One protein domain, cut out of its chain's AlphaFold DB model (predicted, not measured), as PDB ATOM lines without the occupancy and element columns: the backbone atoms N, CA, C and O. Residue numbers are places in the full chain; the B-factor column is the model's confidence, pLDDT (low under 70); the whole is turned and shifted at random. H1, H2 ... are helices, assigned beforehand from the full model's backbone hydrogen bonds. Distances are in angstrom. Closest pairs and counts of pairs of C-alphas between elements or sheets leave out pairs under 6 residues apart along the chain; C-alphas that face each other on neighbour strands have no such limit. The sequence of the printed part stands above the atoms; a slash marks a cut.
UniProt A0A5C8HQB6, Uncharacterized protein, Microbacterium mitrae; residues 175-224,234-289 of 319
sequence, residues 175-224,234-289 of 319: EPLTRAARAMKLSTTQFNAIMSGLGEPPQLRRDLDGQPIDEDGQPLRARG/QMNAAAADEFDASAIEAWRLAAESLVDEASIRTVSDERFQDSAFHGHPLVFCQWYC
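Overview. This is residues 175 to 224 and 234 to 289 of the 319 residues of an uncharacterized protein of Microbacterium mitrae (UniProt A0A5C8HQB6). One long helix, H3, makes the long axis; the helical hairpin of H1 and H2 packs on its later part, and short H4 and crosswise H5 follow as the chain folds back. The printed part has 106 residues with five named helices, H1 to H5 in chain order, and no named strand. It is all helix and loose, with a radius of gyration of the C-alphas of 17.1 A and spans of 51 by 28 by 22 A.

Arrangement. H3, residues 237 to 264, touches H1, residues 175 to 182, the same way at a shallow tilt of 31 degrees; the closest C-alphas, Pro 176 and Glu 256, are 5.8 A apart. H3 touches H2, residues 188 to 198, with residues 251 to 262 alone; the closest C-alphas, Ile 194 and Leu 258, are 7.4 A apart. H5, residues 281 to 288, is close but not clearly touching H3, with C-alphas 250 and 288 closest at 7.1 A. H4, residues 272 to 275, touches no helix. Every O i to N i+4 pair is within hydrogen-bond range in H1, H2 and H3; in H5 1 of 4 is, beside 3 of 5 O i to N i+3 pairs.

Along the chain. H3 runs 41.2 A from C-alpha 237 at (41.370, 35.300, -50.022) to C-alpha 264 at (28.675, 53.010, -15.084). H2 measures 15.5 A, H5 11.9 A, H1 10.5 A and H4 5.6 A.

Size, cuts and confidence. Residues 225 to 233 are not printed; C-alphas 224 and 234 are 9.8 A apart. Residues 222 to 224 and 265 to 289 have pLDDT under 70.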
ATOM      1  N   GLU A 175      34.819  53.277 -34.020       91.38
ATOM      2  CA  GLU A 175      33.640  54.150 -34.182       91.38
ATOM      3  C   GLU A 175      32.839  54.349 -32.876       91.38
ATOM      4  O   GLU A 175      32.537  55.504 -32.547       91.38
ATOM      5  N   PRO A 176      32.566  53.307 -32.063       92.25
ATOM      6  CA  PRO A 176      31.887  53.466 -30.777       92.25
ATOM      7  C   PRO A 176      32.631  54.365 -29.787       92.25
ATOM      8  O   PRO A 176      32.009  55.189 -29.114       92.25
ATOM      9  N   LEU A 177      33.962  54.257 -29.730       90.62
ATOM     10  CA  LEU A 177      34.802  55.063 -28.841       90.62
ATOM     11  C   LEU A 177      34.774  56.526 -29.266       90.62
ATOM     12  O   LEU A 177      34.562  57.411 -28.436       90.62
ATOM     13  N   THR A 178      34.929  56.782 -30.566       88.62
ATOM     14  CA  THR A 178      34.860  58.130 -31.138       88.62
ATOM     15  C   THR A 178      33.491  58.763 -30.895       88.62
ATOM     16  O   THR A 178      33.405  59.910 -30.452       88.62
ATOM     17  N   ARG A 179      32.404  58.017 -31.114       89.31
ATOM     18  CA  ARG A 179      31.030  58.455 -30.826       89.31
ATOM     19  C   ARG A 179      30.831  58.779 -29.341       89.31
ATOM     20  O   ARG A 179      30.250  59.817 -29.022       89.31
ATOM     21  N   ALA A 180      31.333  57.942 -28.435       87.38
ATOM     22  CA  ALA A 180      31.234  58.165 -26.994       87.38
ATOM     23  C   ALA A 180      32.085  59.352 -26.507       87.38
ATOM     24  O   ALA A 180      31.633  60.107 -25.643       87.38
ATOM     25  N   ALA A 181      33.271  59.558 -27.089       85.31
ATOM     26  CA  ALA A 181      34.112  60.723 -26.827       85.31
ATOM     27  C   ALA A 181      33.436  62.019 -27.299       85.31
ATOM     28  O   ALA A 181      33.317  62.957 -26.518       85.31
ATOM     29  N   ARG A 182      32.883  62.046 -28.522       80.06
ATOM     30  CA  ARG A 182      32.105  63.193 -29.037       80.06
ATOM     31  C   ARG A 182      30.891  63.515 -28.160       80.06
ATOM     32  O   ARG A 182      30.578  64.679 -27.936       80.06
ATOM     33  N   ALA A 183      30.217  62.489 -27.643       79.88
ATOM     34  CA  ALA A 183      29.093  62.642 -26.721       79.88
ATOM     35  C   ALA A 183      29.516  63.021 -25.285       79.88
ATOM     36  O   ALA A 183      28.653  63.136 -24.412       79.88
ATOM     37  N   MET A 184      30.821  63.179 -25.019       79.31
ATOM     38  CA  MET A 184      31.398  63.424 -23.692       79.31
ATOM     39  C   MET A 184      30.974  62.376 -22.646       79.31
ATOM     40  O   MET A 184      30.865  62.679 -21.456       79.31
ATOM     41  N   LYS A 185      30.707  61.140 -23.093       83.81
ATOM     42  CA  LYS A 185      30.437  59.981 -22.225       83.81
ATOM     43  C   LYS A 185      31.729  59.325 -21.741       83.81
ATOM     44  O   LYS A 185      31.748  58.769 -20.650       83.81
ATOM     45  N   LEU A 186      32.794  59.418 -22.537       83.69
ATOM     46  CA  LEU A 186      34.146  59.018 -22.155       83.69
ATOM     47  C   LEU A 186      35.020  60.251 -21.934       83.69
ATOM     48  O   LEU A 186      35.013  61.176 -22.744       83.69
ATOM     49  N   SER A 187      35.821  60.232 -20.870       83.38
ATOM     50  CA  SER A 187      36.932  61.178 -20.717       83.38
ATOM     51  C   SER A 187      38.081  60.847 -21.677       83.38
ATOM     52  O   SER A 187      38.256  59.699 -22.087       83.38
ATOM     53  N   THR A 188      38.932  61.834 -21.977       79.81
ATOM     54  CA  THR A 188      40.154  61.662 -22.785       79.81
ATOM     55  C   THR A 188      41.056  60.548 -22.246       79.81
ATOM     56  O   THR A 188      41.629  59.777 -23.018       79.81
ATOM     57  N   THR A 189      41.176  60.435 -20.921       81.00
ATOM     58  CA  THR A 189      41.973  59.388 -20.269       81.00
ATOM     59  C   THR A 189      41.363  58.008 -20.481       81.00
ATOM     60  O   THR A 189      42.084  57.094 -20.868       81.00
ATOM     61  N   GLN A 190      40.047  57.855 -20.293       84.44
ATOM     62  CA  GLN A 190      39.355  56.581 -20.522       84.44
ATOM     63  C   GLN A 190      39.420  56.165 -21.991       84.44
ATOM     64  O   GLN A 190      39.757  55.022 -22.280       84.44
ATOM     65  N   PHE A 191      39.171  57.096 -22.916       87.69
ATOM     66  CA  PHE A 191      39.301  56.840 -24.349       87.69
ATOM     67  C   PHE A 191      40.705  56.328 -24.688       87.69
ATOM     68  O   PHE A 191      40.840  55.298 -25.340       87.69
ATOM     69  N   ASN A 192      41.754  57.011 -24.210       82.50
ATOM     70  CA  ASN A 192      43.130  56.583 -24.462       82.50
ATOM     71  C   ASN A 192      43.439  55.226 -23.831       82.50
ATOM     72  O   ASN A 192      44.081  54.416 -24.487       82.50
ATOM     73  N   ALA A 193      42.995  54.977 -22.596       86.12
ATOM     74  CA  ALA A 193      43.216  53.707 -21.913       86.12
ATOM     75  C   ALA A 193      42.563  52.540 -22.670       86.12
ATOM     76  O   ALA A 193      43.216  51.523 -22.901       86.12
ATOM     77  N   ILE A 194      41.316  52.716 -23.119       88.12
ATOM     78  CA  ILE A 194      40.589  51.710 -23.902       88.12
ATOM     79  C   ILE A 194      41.260  51.506 -25.265       88.12
ATOM     80  O   ILE A 194      41.550  50.369 -25.626       88.12
ATOM     81  N   MET A 195      41.587  52.585 -25.986       86.75
ATOM     82  CA  MET A 195      42.280  52.504 -27.281       86.75
ATOM     83  C   MET A 195      43.633  51.794 -27.174       86.75
ATOM     84  O   MET A 195      43.921  50.894 -27.956       86.75
ATOM     85  N   SER A 196      44.467  52.165 -26.196       84.25
ATOM     86  CA  SER A 196      45.766  51.510 -25.992       84.25
ATOM     87  C   SER A 196      45.632  50.063 -25.534       84.25
ATOM     88  O   SER A 196      46.525  49.259 -25.769       84.25
ATOM     89  N   GLY A 197      44.531  49.758 -24.856       88.38
ATOM     90  CA  GLY A 197      44.262  48.457 -24.289       88.38
ATOM     91  C   GLY A 197      43.773  47.416 -25.277       88.38
ATOM     92  O   GLY A 197      44.237  46.281 -25.255       88.38
ATOM     93  N   LEU A 198      42.831  47.814 -26.134       89.31
ATOM     94  CA  LEU A 198      42.313  46.971 -27.208       89.31
ATOM     95  C   LEU A 198      43.349  46.766 -28.318       89.31
ATOM     96  O   LEU A 198      43.368  45.705 -28.940       89.31
ATOM     97  N   GLY A 199      44.213  47.759 -28.556       89.69
ATOM     98  CA  GLY A 199      45.176  47.714 -29.652       89.69
ATOM     99  C   GLY A 199      44.485  47.660 -31.016       89.69
ATOM    100  O   GLY A 199      43.369  48.148 -31.165       89.69
ATOM    101  N   GLU A 200      45.154  47.070 -32.007       87.75
ATOM    102  CA  GLU A 200      44.571  46.864 -33.336       87.75
ATOM    103  C   GLU A 200      43.950  45.464 -33.468       87.75
ATOM    104  O   GLU A 200      44.500  44.508 -32.906       87.75
ATOM    105  N   PRO A 201      42.848  45.316 -34.231       88.62
ATOM    106  CA  PRO A 201      42.297  44.015 -34.571       88.62
ATOM    107  C   PRO A 201      43.347  43.158 -35.289       88.62
ATOM    108  O   PRO A 201      44.085  43.677 -36.134       88.62
ATOM    109  N   PRO A 202      43.433  41.850 -34.988       87.56
ATOM    110  CA  PRO A 202      44.318  40.950 -35.703       87.56
ATOM    111  C   PRO A 202      43.918  40.906 -37.176       87.56
ATOM    112  O   PRO A 202      42.737  40.803 -37.500       87.56
ATOM    113  N   GLN A 203      44.921  40.966 -38.044       85.81
ATOM    114  CA  GLN A 203      44.759  40.813 -39.484       85.81
ATOM    115  C   GLN A 203      45.580  39.620 -39.950       85.81
ATOM    116  O   GLN A 203      46.709  39.412 -39.480       85.81
ATOM    117  N   LEU A 204      45.028  38.841 -40.872       85.19
ATOM    118  CA  LEU A 204      45.779  37.781 -41.526       85.19
ATOM    119  C   LEU A 204      46.860  38.386 -42.418       85.19
ATOM    120  O   LEU A 204      46.620  39.312 -43.196       85.19
ATOM    121  N   ARG A 205      48.076  37.845 -42.312       88.31
ATOM    122  CA  ARG A 205      49.152  38.202 -43.235       88.31
ATOM    123  C   ARG A 205      48.800  37.683 -44.618       88.31
ATOM    124  O   ARG A 205      48.249  36.593 -44.743       88.31
ATOM    125  N   ARG A 206      49.150  38.459 -45.639       87.69
ATOM    126  CA  ARG A 206      48.906  38.111 -47.037       87.69
ATOM    127  C   ARG A 206      50.192  38.169 -47.838       87.69
ATOM    128  O   ARG A 206      51.069  38.982 -47.531       87.69
ATOM    129  N   ASP A 207      50.300  37.303 -48.833       88.06
ATOM    130  CA  ASP A 207      51.353  37.378 -49.838       88.06
ATOM    131  C   ASP A 207      51.054  38.456 -50.901       88.06
ATOM    132  O   ASP A 207      50.118  39.252 -50.776       88.06
ATOM    133  N   LEU A 208      51.887  38.509 -51.945       86.69
ATOM    134  CA  LEU A 208      51.728  39.456 -53.053       86.69
ATOM    135  C   LEU A 208      50.450  39.211 -53.868       86.69
ATOM    136  O   LEU A 208      49.922  40.156 -54.453       86.69
ATOM    137  N   ASP A 209      49.949  37.976 -53.870       82.50
ATOM    138  CA  ASP A 209      48.742  37.556 -54.581       82.50
ATOM    139  C   ASP A 209      47.482  37.682 -53.697       82.50
ATOM    140  O   ASP A 209      46.378  37.291 -54.092       82.50
ATOM    141  N   GLY A 210      47.628  38.249 -52.493       83.50
ATOM    142  CA  GLY A 210      46.544  38.476 -51.541       83.50
ATOM    143  C   GLY A 210      46.063  37.217 -50.821       83.50
ATOM    144  O   GLY A 210      45.029  37.277 -50.149       83.50
ATOM    145  N   GLN A 211      46.776  36.093 -50.938       83.88
ATOM    146  CA  GLN A 211      46.436  34.848 -50.255       83.88
ATOM    147  C   GLN A 211      46.917  34.878 -48.802       83.88
ATOM    148  O   GLN A 211      47.995  35.408 -48.522       83.88
ATOM    149  N   PRO A 212      46.139  34.321 -47.857       85.75
ATOM    150  CA  PRO A 212      46.528  34.292 -46.456       85.75
ATOM    151  C   PRO A 212      47.736  33.373 -46.248       85.75
ATOM    152  O   PRO A 212      47.737  32.224 -46.692       85.75
ATOM    153  N   ILE A 213      48.741  33.865 -45.527       87.56
ATOM    154  CA  ILE A 213      49.975  33.137 -45.208       87.56
ATOM    155  C   ILE A 213      50.210  33.045 -43.701       87.56
ATOM    156  O   ILE A 213      49.779  33.907 -42.930       87.56
ATOM    157  N   ASP A 214      50.896  31.986 -43.279       86.75
ATOM    158  CA  ASP A 214      51.264  31.761 -41.884       86.75
ATOM    159  C   ASP A 214      52.542  32.528 -41.494       86.75
ATOM    160  O   ASP A 214      53.037  33.393 -42.224       86.75
ATOM    161  N   GLU A 215      53.065  32.263 -40.293       85.00
ATOM    162  CA  GLU A 215      54.287  32.918 -39.810       85.00
ATOM    163  C   GLU A 215      55.527  32.566 -40.644       85.00
ATOM    164  O   GLU A 215      56.435  33.397 -40.737       85.00
ATOM    165  N   ASP A 216      55.532  31.391 -41.278       86.62
ATOM    166  CA  ASP A 216      56.615  30.872 -42.116       86.62
ATOM    167  C   ASP A 216      56.450  31.266 -43.600       86.62
ATOM    168  O   ASP A 216      57.305  30.953 -44.434       86.62
ATOM    169  N   GLY A 217      55.376  31.988 -43.940       85.19
ATOM    170  CA  GLY A 217      55.075  32.440 -45.296       85.19
ATOM    171  C   GLY A 217      54.444  31.368 -46.184       85.19
ATOM    172  O   GLY A 217      54.447  31.517 -47.406       85.19
ATOM    173  N   GLN A 218      53.925  30.285 -45.603       84.00
ATOM    174  CA  GLN A 218      53.199  29.251 -46.338       84.00
ATOM    175  C   GLN A 218      51.698  29.570 -46.398       84.00
ATOM    176  O   GLN A 218      51.174  30.178 -45.464       84.00
ATOM    177  N   PRO A 219      50.978  29.146 -47.457       83.06
ATOM    178  CA  PRO A 219      49.534  29.345 -47.555       83.06
ATOM    179  C   PRO A 219      48.786  28.743 -46.360       83.06
ATOM    180  O   PRO A 219      48.978  27.568 -46.022       83.06
ATOM    181  N   LEU A 220      47.903  29.530 -45.739       82.38
ATOM    182  CA  LEU A 220      47.088  29.063 -44.620       82.38
ATOM    183  C   LEU A 220      46.148  27.949 -45.091       82.38
ATOM    184  O   LEU A 220      45.369  28.120 -46.029       82.38
ATOM    185  N   ARG A 221      46.166  26.807 -44.403       79.12
ATOM    186  CA  ARG A 221      45.219  25.715 -44.663       79.12
ATOM    187  C   ARG A 221      43.931  25.933 -43.879       79.12
ATOM    188  O   ARG A 221      43.981  26.248 -42.688       79.12
ATOM    189  N   ALA A 222      42.784  25.741 -44.528       65.44
ATOM    190  CA  ALA A 222      41.500  25.760 -43.847       65.44
ATOM    191  C   ALA A 222      41.460  24.587 -42.860       65.44
ATOM    192  O   ALA A 222      41.763  23.443 -43.205       65.44
ATOM    193  N   ARG A 223      41.123  24.862 -41.599       58.41
ATOM    194  CA  ARG A 223      40.981  23.810 -40.594       58.41
ATOM    195  C   ARG A 223      39.663  23.078 -40.844       58.41
ATOM    196  O   ARG A 223      38.635  23.484 -40.315       58.41
ATOM    197  N   GLY A 224      39.711  22.028 -41.658       54.28
ATOM    198  CA  GLY A 224      38.576  21.141 -41.896       54.28
ATOM    199  C   GLY A 224      38.119  20.474 -40.600       54.28
ATOM    200  O   GLY A 224      38.925  19.893 -39.866       54.28
ATOM    201  N   GLN A 234      42.958  24.879 -49.058       72.81
ATOM    202  CA  GLN A 234      43.607  26.138 -48.688       72.81
ATOM    203  C   GLN A 234      42.559  27.202 -48.355       72.81
ATOM    204  O   GLN A 234      41.504  27.272 -48.990       72.81
ATOM    205  N   MET A 235      42.851  28.038 -47.360       78.81
ATOM    206  CA  MET A 235      42.020  29.196 -47.068       78.81
ATOM    207  C   MET A 235      42.199  30.204 -48.200       78.81
ATOM    208  O   MET A 235      43.304  30.675 -48.450       78.81
ATOM    209  N   ASN A 236      41.119  30.502 -48.913       83.19
ATOM    210  CA  ASN A 236      41.164  31.464 -50.007       83.19
ATOM    211  C   ASN A 236      41.112  32.911 -49.476       83.19
ATOM    212  O   ASN A 236      40.774  33.163 -48.316       83.19
ATOM    213  N   ALA A 237      41.419  33.873 -50.349       80.31
ATOM    214  CA  ALA A 237      41.370  35.300 -50.022       80.31
ATOM    215  C   ALA A 237      40.006  35.762 -49.467       80.31
ATOM    216  O   ALA A 237      39.972  36.570 -48.545       80.31
ATOM    217  N   ALA A 238      38.892  35.209 -49.962       82.69
ATOM    218  CA  ALA A 238      37.553  35.569 -49.488       82.69
ATOM    219  C   ALA A 238      37.310  35.143 -48.028       82.69
ATOM    220  O   ALA A 238      36.769  35.915 -47.242       82.69
ATOM    221  N   ALA A 239      37.763  33.949 -47.640       82.69
ATOM    222  CA  ALA A 239      37.706  33.482 -46.258       82.69
ATOM    223  C   ALA A 239      38.642  34.293 -45.340       82.69
ATOM    224  O   ALA A 239      38.327  34.514 -44.172       82.69
ATOM    225  N   ALA A 240      39.775  34.776 -45.863       82.38
ATOM    226  CA  ALA A 240      40.652  35.687 -45.131       82.38
ATOM    227  C   ALA A 240      40.006  37.065 -44.908       82.38
ATOM    228  O   ALA A 240      40.056  37.589 -43.797       82.38
ATOM    229  N   ASP A 241      39.349  37.623 -45.933       84.69
ATOM    230  CA  ASP A 241      38.564  38.859 -45.818       84.69
ATOM    231  C   ASP A 241      37.439  38.715 -44.784       84.69
ATOM    232  O   ASP A 241      37.210  39.620 -43.982       84.69
ATOM    233  N   GLU A 242      36.757  37.568 -44.769       85.44
ATOM    234  CA  GLU A 242      35.710  37.262 -43.794       85.44
ATOM    235  C   GLU A 242      36.264  37.173 -42.364       85.44
ATOM    236  O   GLU A 242      35.663  37.722 -41.436       85.44
ATOM    237  N   PHE A 243      37.435  36.556 -42.175       85.75
ATOM    238  CA  PHE A 243      38.113  36.521 -40.878       85.75
ATOM    239  C   PHE A 243      38.482  37.927 -40.391       85.75
ATOM    240  O   PHE A 243      38.166  38.282 -39.253       85.75
ATOM    241  N   ASP A 244      39.108  38.742 -41.246       85.38
ATOM    242  CA  ASP A 244      39.503  40.111 -40.903       85.38
ATOM    243  C   ASP A 244      38.266  40.965 -40.565       85.38
ATOM    244  O   ASP A 244      38.259  41.711 -39.581       85.38
ATOM    245  N   ALA A 245      37.173  40.814 -41.323       86.81
ATOM    246  CA  ALA A 245      35.904  41.482 -41.042       86.81
ATOM    247  C   ALA A 245      35.292  41.032 -39.704       86.81
ATOM    248  O   ALA A 245      34.841  41.873 -38.922       86.81
ATOM    249  N   SER A 246      35.320  39.729 -39.406       87.25
ATOM    250  CA  SER A 246      34.857  39.189 -38.125       87.25
ATOM    251  C   SER A 246      35.704  39.692 -36.955       87.25
ATOM    252  O   SER A 246      35.159  39.982 -35.888       87.25
ATOM    253  N   ALA A 247      37.021  39.825 -37.131       86.94
ATOM    254  CA  ALA A 247      37.911  40.386 -36.121       86.94
ATOM    255  C   ALA A 247      37.605  41.870 -35.864       86.94
ATOM    256  O   ALA A 247      37.487  42.286 -34.711       86.94
ATOM    257  N   ILE A 248      37.404  42.664 -36.921       88.62
ATOM    258  CA  ILE A 248      37.004  44.077 -36.814       88.62
ATOM    259  C   ILE A 248      35.676  44.213 -36.059       88.62
ATOM    260  O   ILE A 248      35.564  45.049 -35.159       88.62
ATOM    261  N   GLU A 249      34.688  43.378 -36.381       89.00
ATOM    262  CA  GLU A 249      33.380  43.403 -35.725       89.00
ATOM    263  C   GLU A 249      33.465  42.986 -34.249       89.00
ATOM    264  O   GLU A 249      32.869  43.633 -33.386       89.00
ATOM    265  N   ALA A 250      34.276  41.974 -33.920       90.88
ATOM    266  CA  ALA A 250      34.532  41.584 -32.535       90.88
ATOM    267  C   ALA A 250      35.182  42.725 -31.729       90.88
ATOM    268  O   ALA A 250      34.774  42.989 -30.596       90.88
ATOM    269  N   TRP A 251      36.139  43.454 -32.317       93.25
ATOM    270  CA  TRP A 251      36.744  44.634 -31.684       93.25
ATOM    271  C   TRP A 251      35.738  45.769 -31.503       93.25
ATOM    272  O   TRP A 251      35.752  46.444 -30.471       93.25
ATOM    273  N   ARG A 252      34.835  45.964 -32.469       93.88
ATOM    274  CA  ARG A 252      33.757  46.956 -32.377       93.88
ATOM    275  C   ARG A 252      32.815  46.646 -31.213       93.88
ATOM    276  O   ARG A 252      32.523  47.536 -30.414       93.88
ATOM    277  N   LEU A 253      32.377  45.394 -31.081       92.38
ATOM    278  CA  LEU A 253      31.515  44.952 -29.980       92.38
ATOM    279  C   LEU A 253      32.227  45.051 -28.623       92.38
ATOM    280  O   LEU A 253      31.632  45.498 -27.641       92.38
ATOM    281  N   ALA A 254      33.516  44.704 -28.568       91.88
ATOM    282  CA  ALA A 254      34.332  44.880 -27.369       91.88
ATOM    283  C   ALA A 254      34.427  46.359 -26.962       91.88
ATOM    284  O   ALA A 254      34.254  46.699 -25.790       91.88
ATOM    285  N   ALA A 255      34.643  47.249 -27.932       92.00
ATOM    286  CA  ALA A 255      34.652  48.688 -27.710       92.00
ATOM    287  C   ALA A 255      33.299  49.206 -27.192       92.00
ATOM    288  O   ALA A 255      33.287  50.016 -26.268       92.00
ATOM    289  N   GLU A 256      32.168  48.728 -27.722       92.69
ATOM    290  CA  GLU A 256      30.826  49.068 -27.214       92.69
ATOM    291  C   GLU A 256      30.635  48.624 -25.764       92.69
ATOM    292  O   GLU A 256      30.251  49.435 -24.920       92.69
ATOM    293  N   SER A 257      31.004  47.383 -25.447       92.50
ATOM    294  CA  SER A 257      30.921  46.867 -24.078       92.50
ATOM    295  C   SER A 257      31.766  47.689 -23.099       92.50
ATOM    296  O   SER A 257      31.318  47.979 -21.990       92.50
ATOM    297  N   LEU A 258      32.981  48.089 -23.491       91.50
ATOM    298  CA  LEU A 258      33.864  48.893 -22.641       91.50
ATOM    299  C   LEU A 258      33.363  50.333 -22.468       91.50
ATOM    300  O   LEU A 258      33.552  50.914 -21.399       91.50
ATOM    301  N   VAL A 259      32.707  50.911 -23.479       90.81
ATOM    302  CA  VAL A 259      32.027  52.214 -23.363       90.81
ATOM    303  C   VAL A 259      30.906  52.140 -22.331       90.81
ATOM    304  O   VAL A 259      30.824  53.008 -21.458       90.81
ATOM    305  N   ASP A 260      30.062  51.112 -22.416       87.44
ATOM    306  CA  ASP A 260      28.943  50.932 -21.495       87.44
ATOM    307  C   ASP A 260      29.447  50.709 -20.063       87.44
ATOM    308  O   ASP A 260      28.978  51.370 -19.133       87.44
ATOM    309  N   GLU A 261      30.479  49.884 -19.875       88.38
ATOM    310  CA  GLU A 261      31.090  49.658 -18.561       88.38
ATOM    311  C   GLU A 261      31.726  50.934 -17.984       88.38
ATOM    312  O   GLU A 261      31.498  51.278 -16.816       88.38
ATOM    313  N   ALA A 262      32.474  51.683 -18.800       84.81
ATOM    314  CA  ALA A 262      33.099  52.943 -18.394       84.81
ATOM    315  C   ALA A 262      32.077  54.035 -18.042       84.81
ATOM    316  O   ALA A 262      32.390  54.937 -17.263       84.81
ATOM    317  N   SER A 263      30.859  53.958 -18.586       77.75
ATOM    318  CA  SER A 263      29.777  54.894 -18.268       77.75
ATOM    319  C   SER A 263      29.150  54.652 -16.889       77.75
ATOM    320  O   SER A 263      28.614  55.582 -16.287       77.75
ATOM    321  N   ILE A 264      29.248  53.423 -16.373       76.44
ATOM    322  CA  ILE A 264      28.675  53.010 -15.084       76.44
ATOM    323  C   ILE A 264      29.717  53.120 -13.962       76.44
ATOM    324  O   ILE A 264      29.374  53.466 -12.829       76.44
ATOM    325  N   ARG A 265      30.999  52.865 -14.252       69.81
ATOM    326  CA  ARG A 265      32.083  53.007 -13.269       69.81
ATOM    327  C   ARG A 265      32.646  54.427 -13.272       69.81
ATOM    328  O   ARG A 265      33.528  54.769 -14.055       69.81
ATOM    329  N   THR A 266      32.165  55.264 -12.356       53.41
ATOM    330  CA  THR A 266      32.795  56.560 -12.073       53.41
ATOM    331  C   THR A 266      34.233  56.362 -11.588       53.41
ATOM    332  O   THR A 266      34.490  55.496 -10.757       53.41
ATOM    333  N   VAL A 267      35.146  57.207 -12.074       47.44
ATOM    334  CA  VAL A 267      36.620  57.190 -11.909       47.44
ATOM    335  C   VAL A 267      37.114  57.248 -10.443       47.44
ATOM    336  O   VAL A 267      38.308  57.251 -10.185       47.44
ATOM    337  N   SER A 268      36.219  57.231  -9.455       39.94
ATOM    338  CA  SER A 268      36.556  57.135  -8.029       39.94
ATOM    339  C   SER A 268      37.053  55.750  -7.583       39.94
ATOM    340  O   SER A 268      37.262  55.554  -6.391       39.94
ATOM    341  N   ASP A 269      37.247  54.794  -8.495       40.06
ATOM    342  CA  ASP A 269      37.871  53.506  -8.186       40.06
ATOM    343  C   ASP A 269      39.245  53.451  -8.875       40.06
ATOM    344  O   ASP A 269      39.362  53.180 -10.073       40.06
ATOM    345  N   GLU A 270      40.304  53.720  -8.106       37.16
ATOM    346  CA  GLU A 270      41.724  53.653  -8.508       37.16
ATOM    347  C   GLU A 270      42.131  52.271  -9.077       37.16
ATOM    348  O   GLU A 270      43.226  52.093  -9.603       37.16
ATOM    349  N   ARG A 271      41.218  51.293  -9.062       44.84
ATOM    350  CA  ARG A 271      41.376  49.944  -9.617       44.84
ATOM    351  C   ARG A 271      41.198  49.826 -11.133       44.84
ATOM    352  O   ARG A 271      41.455  48.749 -11.670       44.84
ATOM    353  N   PHE A 272      40.816  50.887 -11.853       42.44
ATOM    354  CA  PHE A 272      40.683  50.818 -13.321       42.44
ATOM    355  C   PHE A 272      42.028  50.569 -14.037       42.44
ATOM    356  O   PHE A 272      42.048  49.962 -15.104       42.44
ATOM    357  N   GLN A 273      43.160  50.974 -13.444       46.81
ATOM    358  CA  GLN A 273      44.491  50.665 -13.988       46.81
ATOM    359  C   GLN A 273      44.930  49.217 -13.714       46.81
ATOM    360  O   GLN A 273      45.603  48.628 -14.555       46.81
ATOM    361  N   ASP A 274      44.506  48.622 -12.592       36.84
ATOM    362  CA  ASP A 274      44.927  47.274 -12.187       36.84
ATOM    363  C   ASP A 274      44.055  46.153 -12.777       36.84
ATOM    364  O   ASP A 274      44.561  45.069 -13.078       36.84
ATOM    365  N   SER A 275      42.750  46.379 -12.983       42.69
ATOM    366  CA  SER A 275      41.848  45.305 -13.431       42.69
ATOM    367  C   SER A 275      41.754  45.147 -14.949       42.69
ATOM    368  O   SER A 275      41.390  44.068 -15.411       42.69
ATOM    369  N   ALA A 276      42.051  46.187 -15.733       47.00
ATOM    370  CA  ALA A 276      41.793  46.161 -17.173       47.00
ATOM    371  C   ALA A 276      42.829  45.347 -17.977       47.00
ATOM    372  O   ALA A 276      42.514  44.911 -19.079       47.00
ATOM    373  N   PHE A 277      44.037  45.094 -17.445       48.16
ATOM    374  CA  PHE A 277      45.158  44.615 -18.279       48.16
ATOM    375  C   PHE A 277      45.978  43.431 -17.757       48.16
ATOM    376  O   PHE A 277      46.978  43.071 -18.372       48.16
ATOM    377  N   HIS A 278      45.539  42.731 -16.708       39.25
ATOM    378  CA  HIS A 278      46.176  41.459 -16.322       39.25
ATOM    379  C   HIS A 278      45.723  40.250 -17.175       39.25
ATOM    380  O   HIS A 278      46.140  39.118 -16.923       39.25
ATOM    381  N   GLY A 279      44.908  40.470 -18.213       37.78
ATOM    382  CA  GLY A 279      44.545  39.465 -19.212       37.78
ATOM    383  C   GLY A 279      45.343  39.645 -20.502       37.78
ATOM    384  O   GLY A 279      45.210  40.659 -21.177       37.78
ATOM    385  N   HIS A 280      46.156  38.648 -20.858       36.34
ATOM    386  CA  HIS A 280      46.834  38.561 -22.156       36.34
ATOM    387  C   HIS A 280      45.816  38.807 -23.296       36.34
ATOM    388  O   HIS A 280      44.748  38.194 -23.251       36.34
ATOM    389  N   PRO A 281      46.127  39.590 -24.349       42.81
ATOM    390  CA  PRO A 281      45.184  39.895 -25.442       42.81
ATOM    391  C   PRO A 281      44.606  38.641 -26.130       42.81
ATOM    392  O   PRO A 281      43.490  38.649 -26.639       42.81
ATOM    393  N   LEU A 282      45.317  37.512 -26.053       38.16
ATOM    394  CA  LEU A 282      44.870  36.211 -26.559       38.16
ATOM    395  C   LEU A 282      43.731  35.573 -25.741       38.16
ATOM    396  O   LEU A 282      42.948  34.804 -26.289       38.16
ATOM    397  N   VAL A 283      43.606  35.894 -24.449       42.69
ATOM    398  CA  VAL A 283      42.524  35.372 -23.591       42.69
ATOM    399  C   VAL A 283      41.187  36.028 -23.949       42.69
ATOM    400  O   VAL A 283      40.146  35.387 -23.832       42.69
ATOM    401  N   PHE A 284      41.214  37.268 -24.445       43.00
ATOM    402  CA  PHE A 284      40.013  37.999 -24.848       43.00
ATOM    403  C   PHE A 284      39.441  37.475 -26.180       43.00
ATOM    404  O   PHE A 284      38.243  37.211 -26.265       43.00
ATOM    405  N   CYS A 285      40.301  37.188 -27.170       35.28
ATOM    406  CA  CYS A 285      39.903  36.507 -28.415       35.28
ATOM    407  C   CYS A 285      39.206  35.161 -28.165       35.28
ATOM    408  O   CYS A 285      38.242  34.821 -28.845       35.28
ATOM    409  N   GLN A 286      39.659  34.406 -27.161       38.12
ATOM    410  CA  GLN A 286      39.149  33.065 -26.879       38.12
ATOM    411  C   GLN A 286      37.733  33.049 -26.272       38.12
ATOM    412  O   GLN A 286      37.054  32.027 -26.353       38.12
ATOM    413  N   TRP A 287      37.275  34.157 -25.680       38.56
ATOM    414  CA  TRP A 287      35.925  34.266 -25.111       38.56
ATOM    415  C   TRP A 287      34.863  34.719 -26.121       38.56
ATOM    416  O   TRP A 287      33.694  34.391 -25.934       38.56
ATOM    417  N   TYR A 288      35.250  35.436 -27.181       41.53
ATOM    418  CA  TYR A 288      34.308  36.036 -28.138       41.53
ATOM    419  C   TYR A 288      34.415  35.510 -29.581       41.53
ATOM    420  O   TYR A 288      33.528  35.792 -30.381       41.53
ATOM    421  N   CYS A 289      35.433  34.708 -29.921       32.91
ATOM    422  CA  CYS A 289      35.539  34.011 -31.209       32.91
ATOM    423  C   CYS A 289      35.649  32.488 -30.992       32.91
ATOM    424  O   CYS A 289      36.740  31.988 -30.694       32.91
TER     425      CYS A 289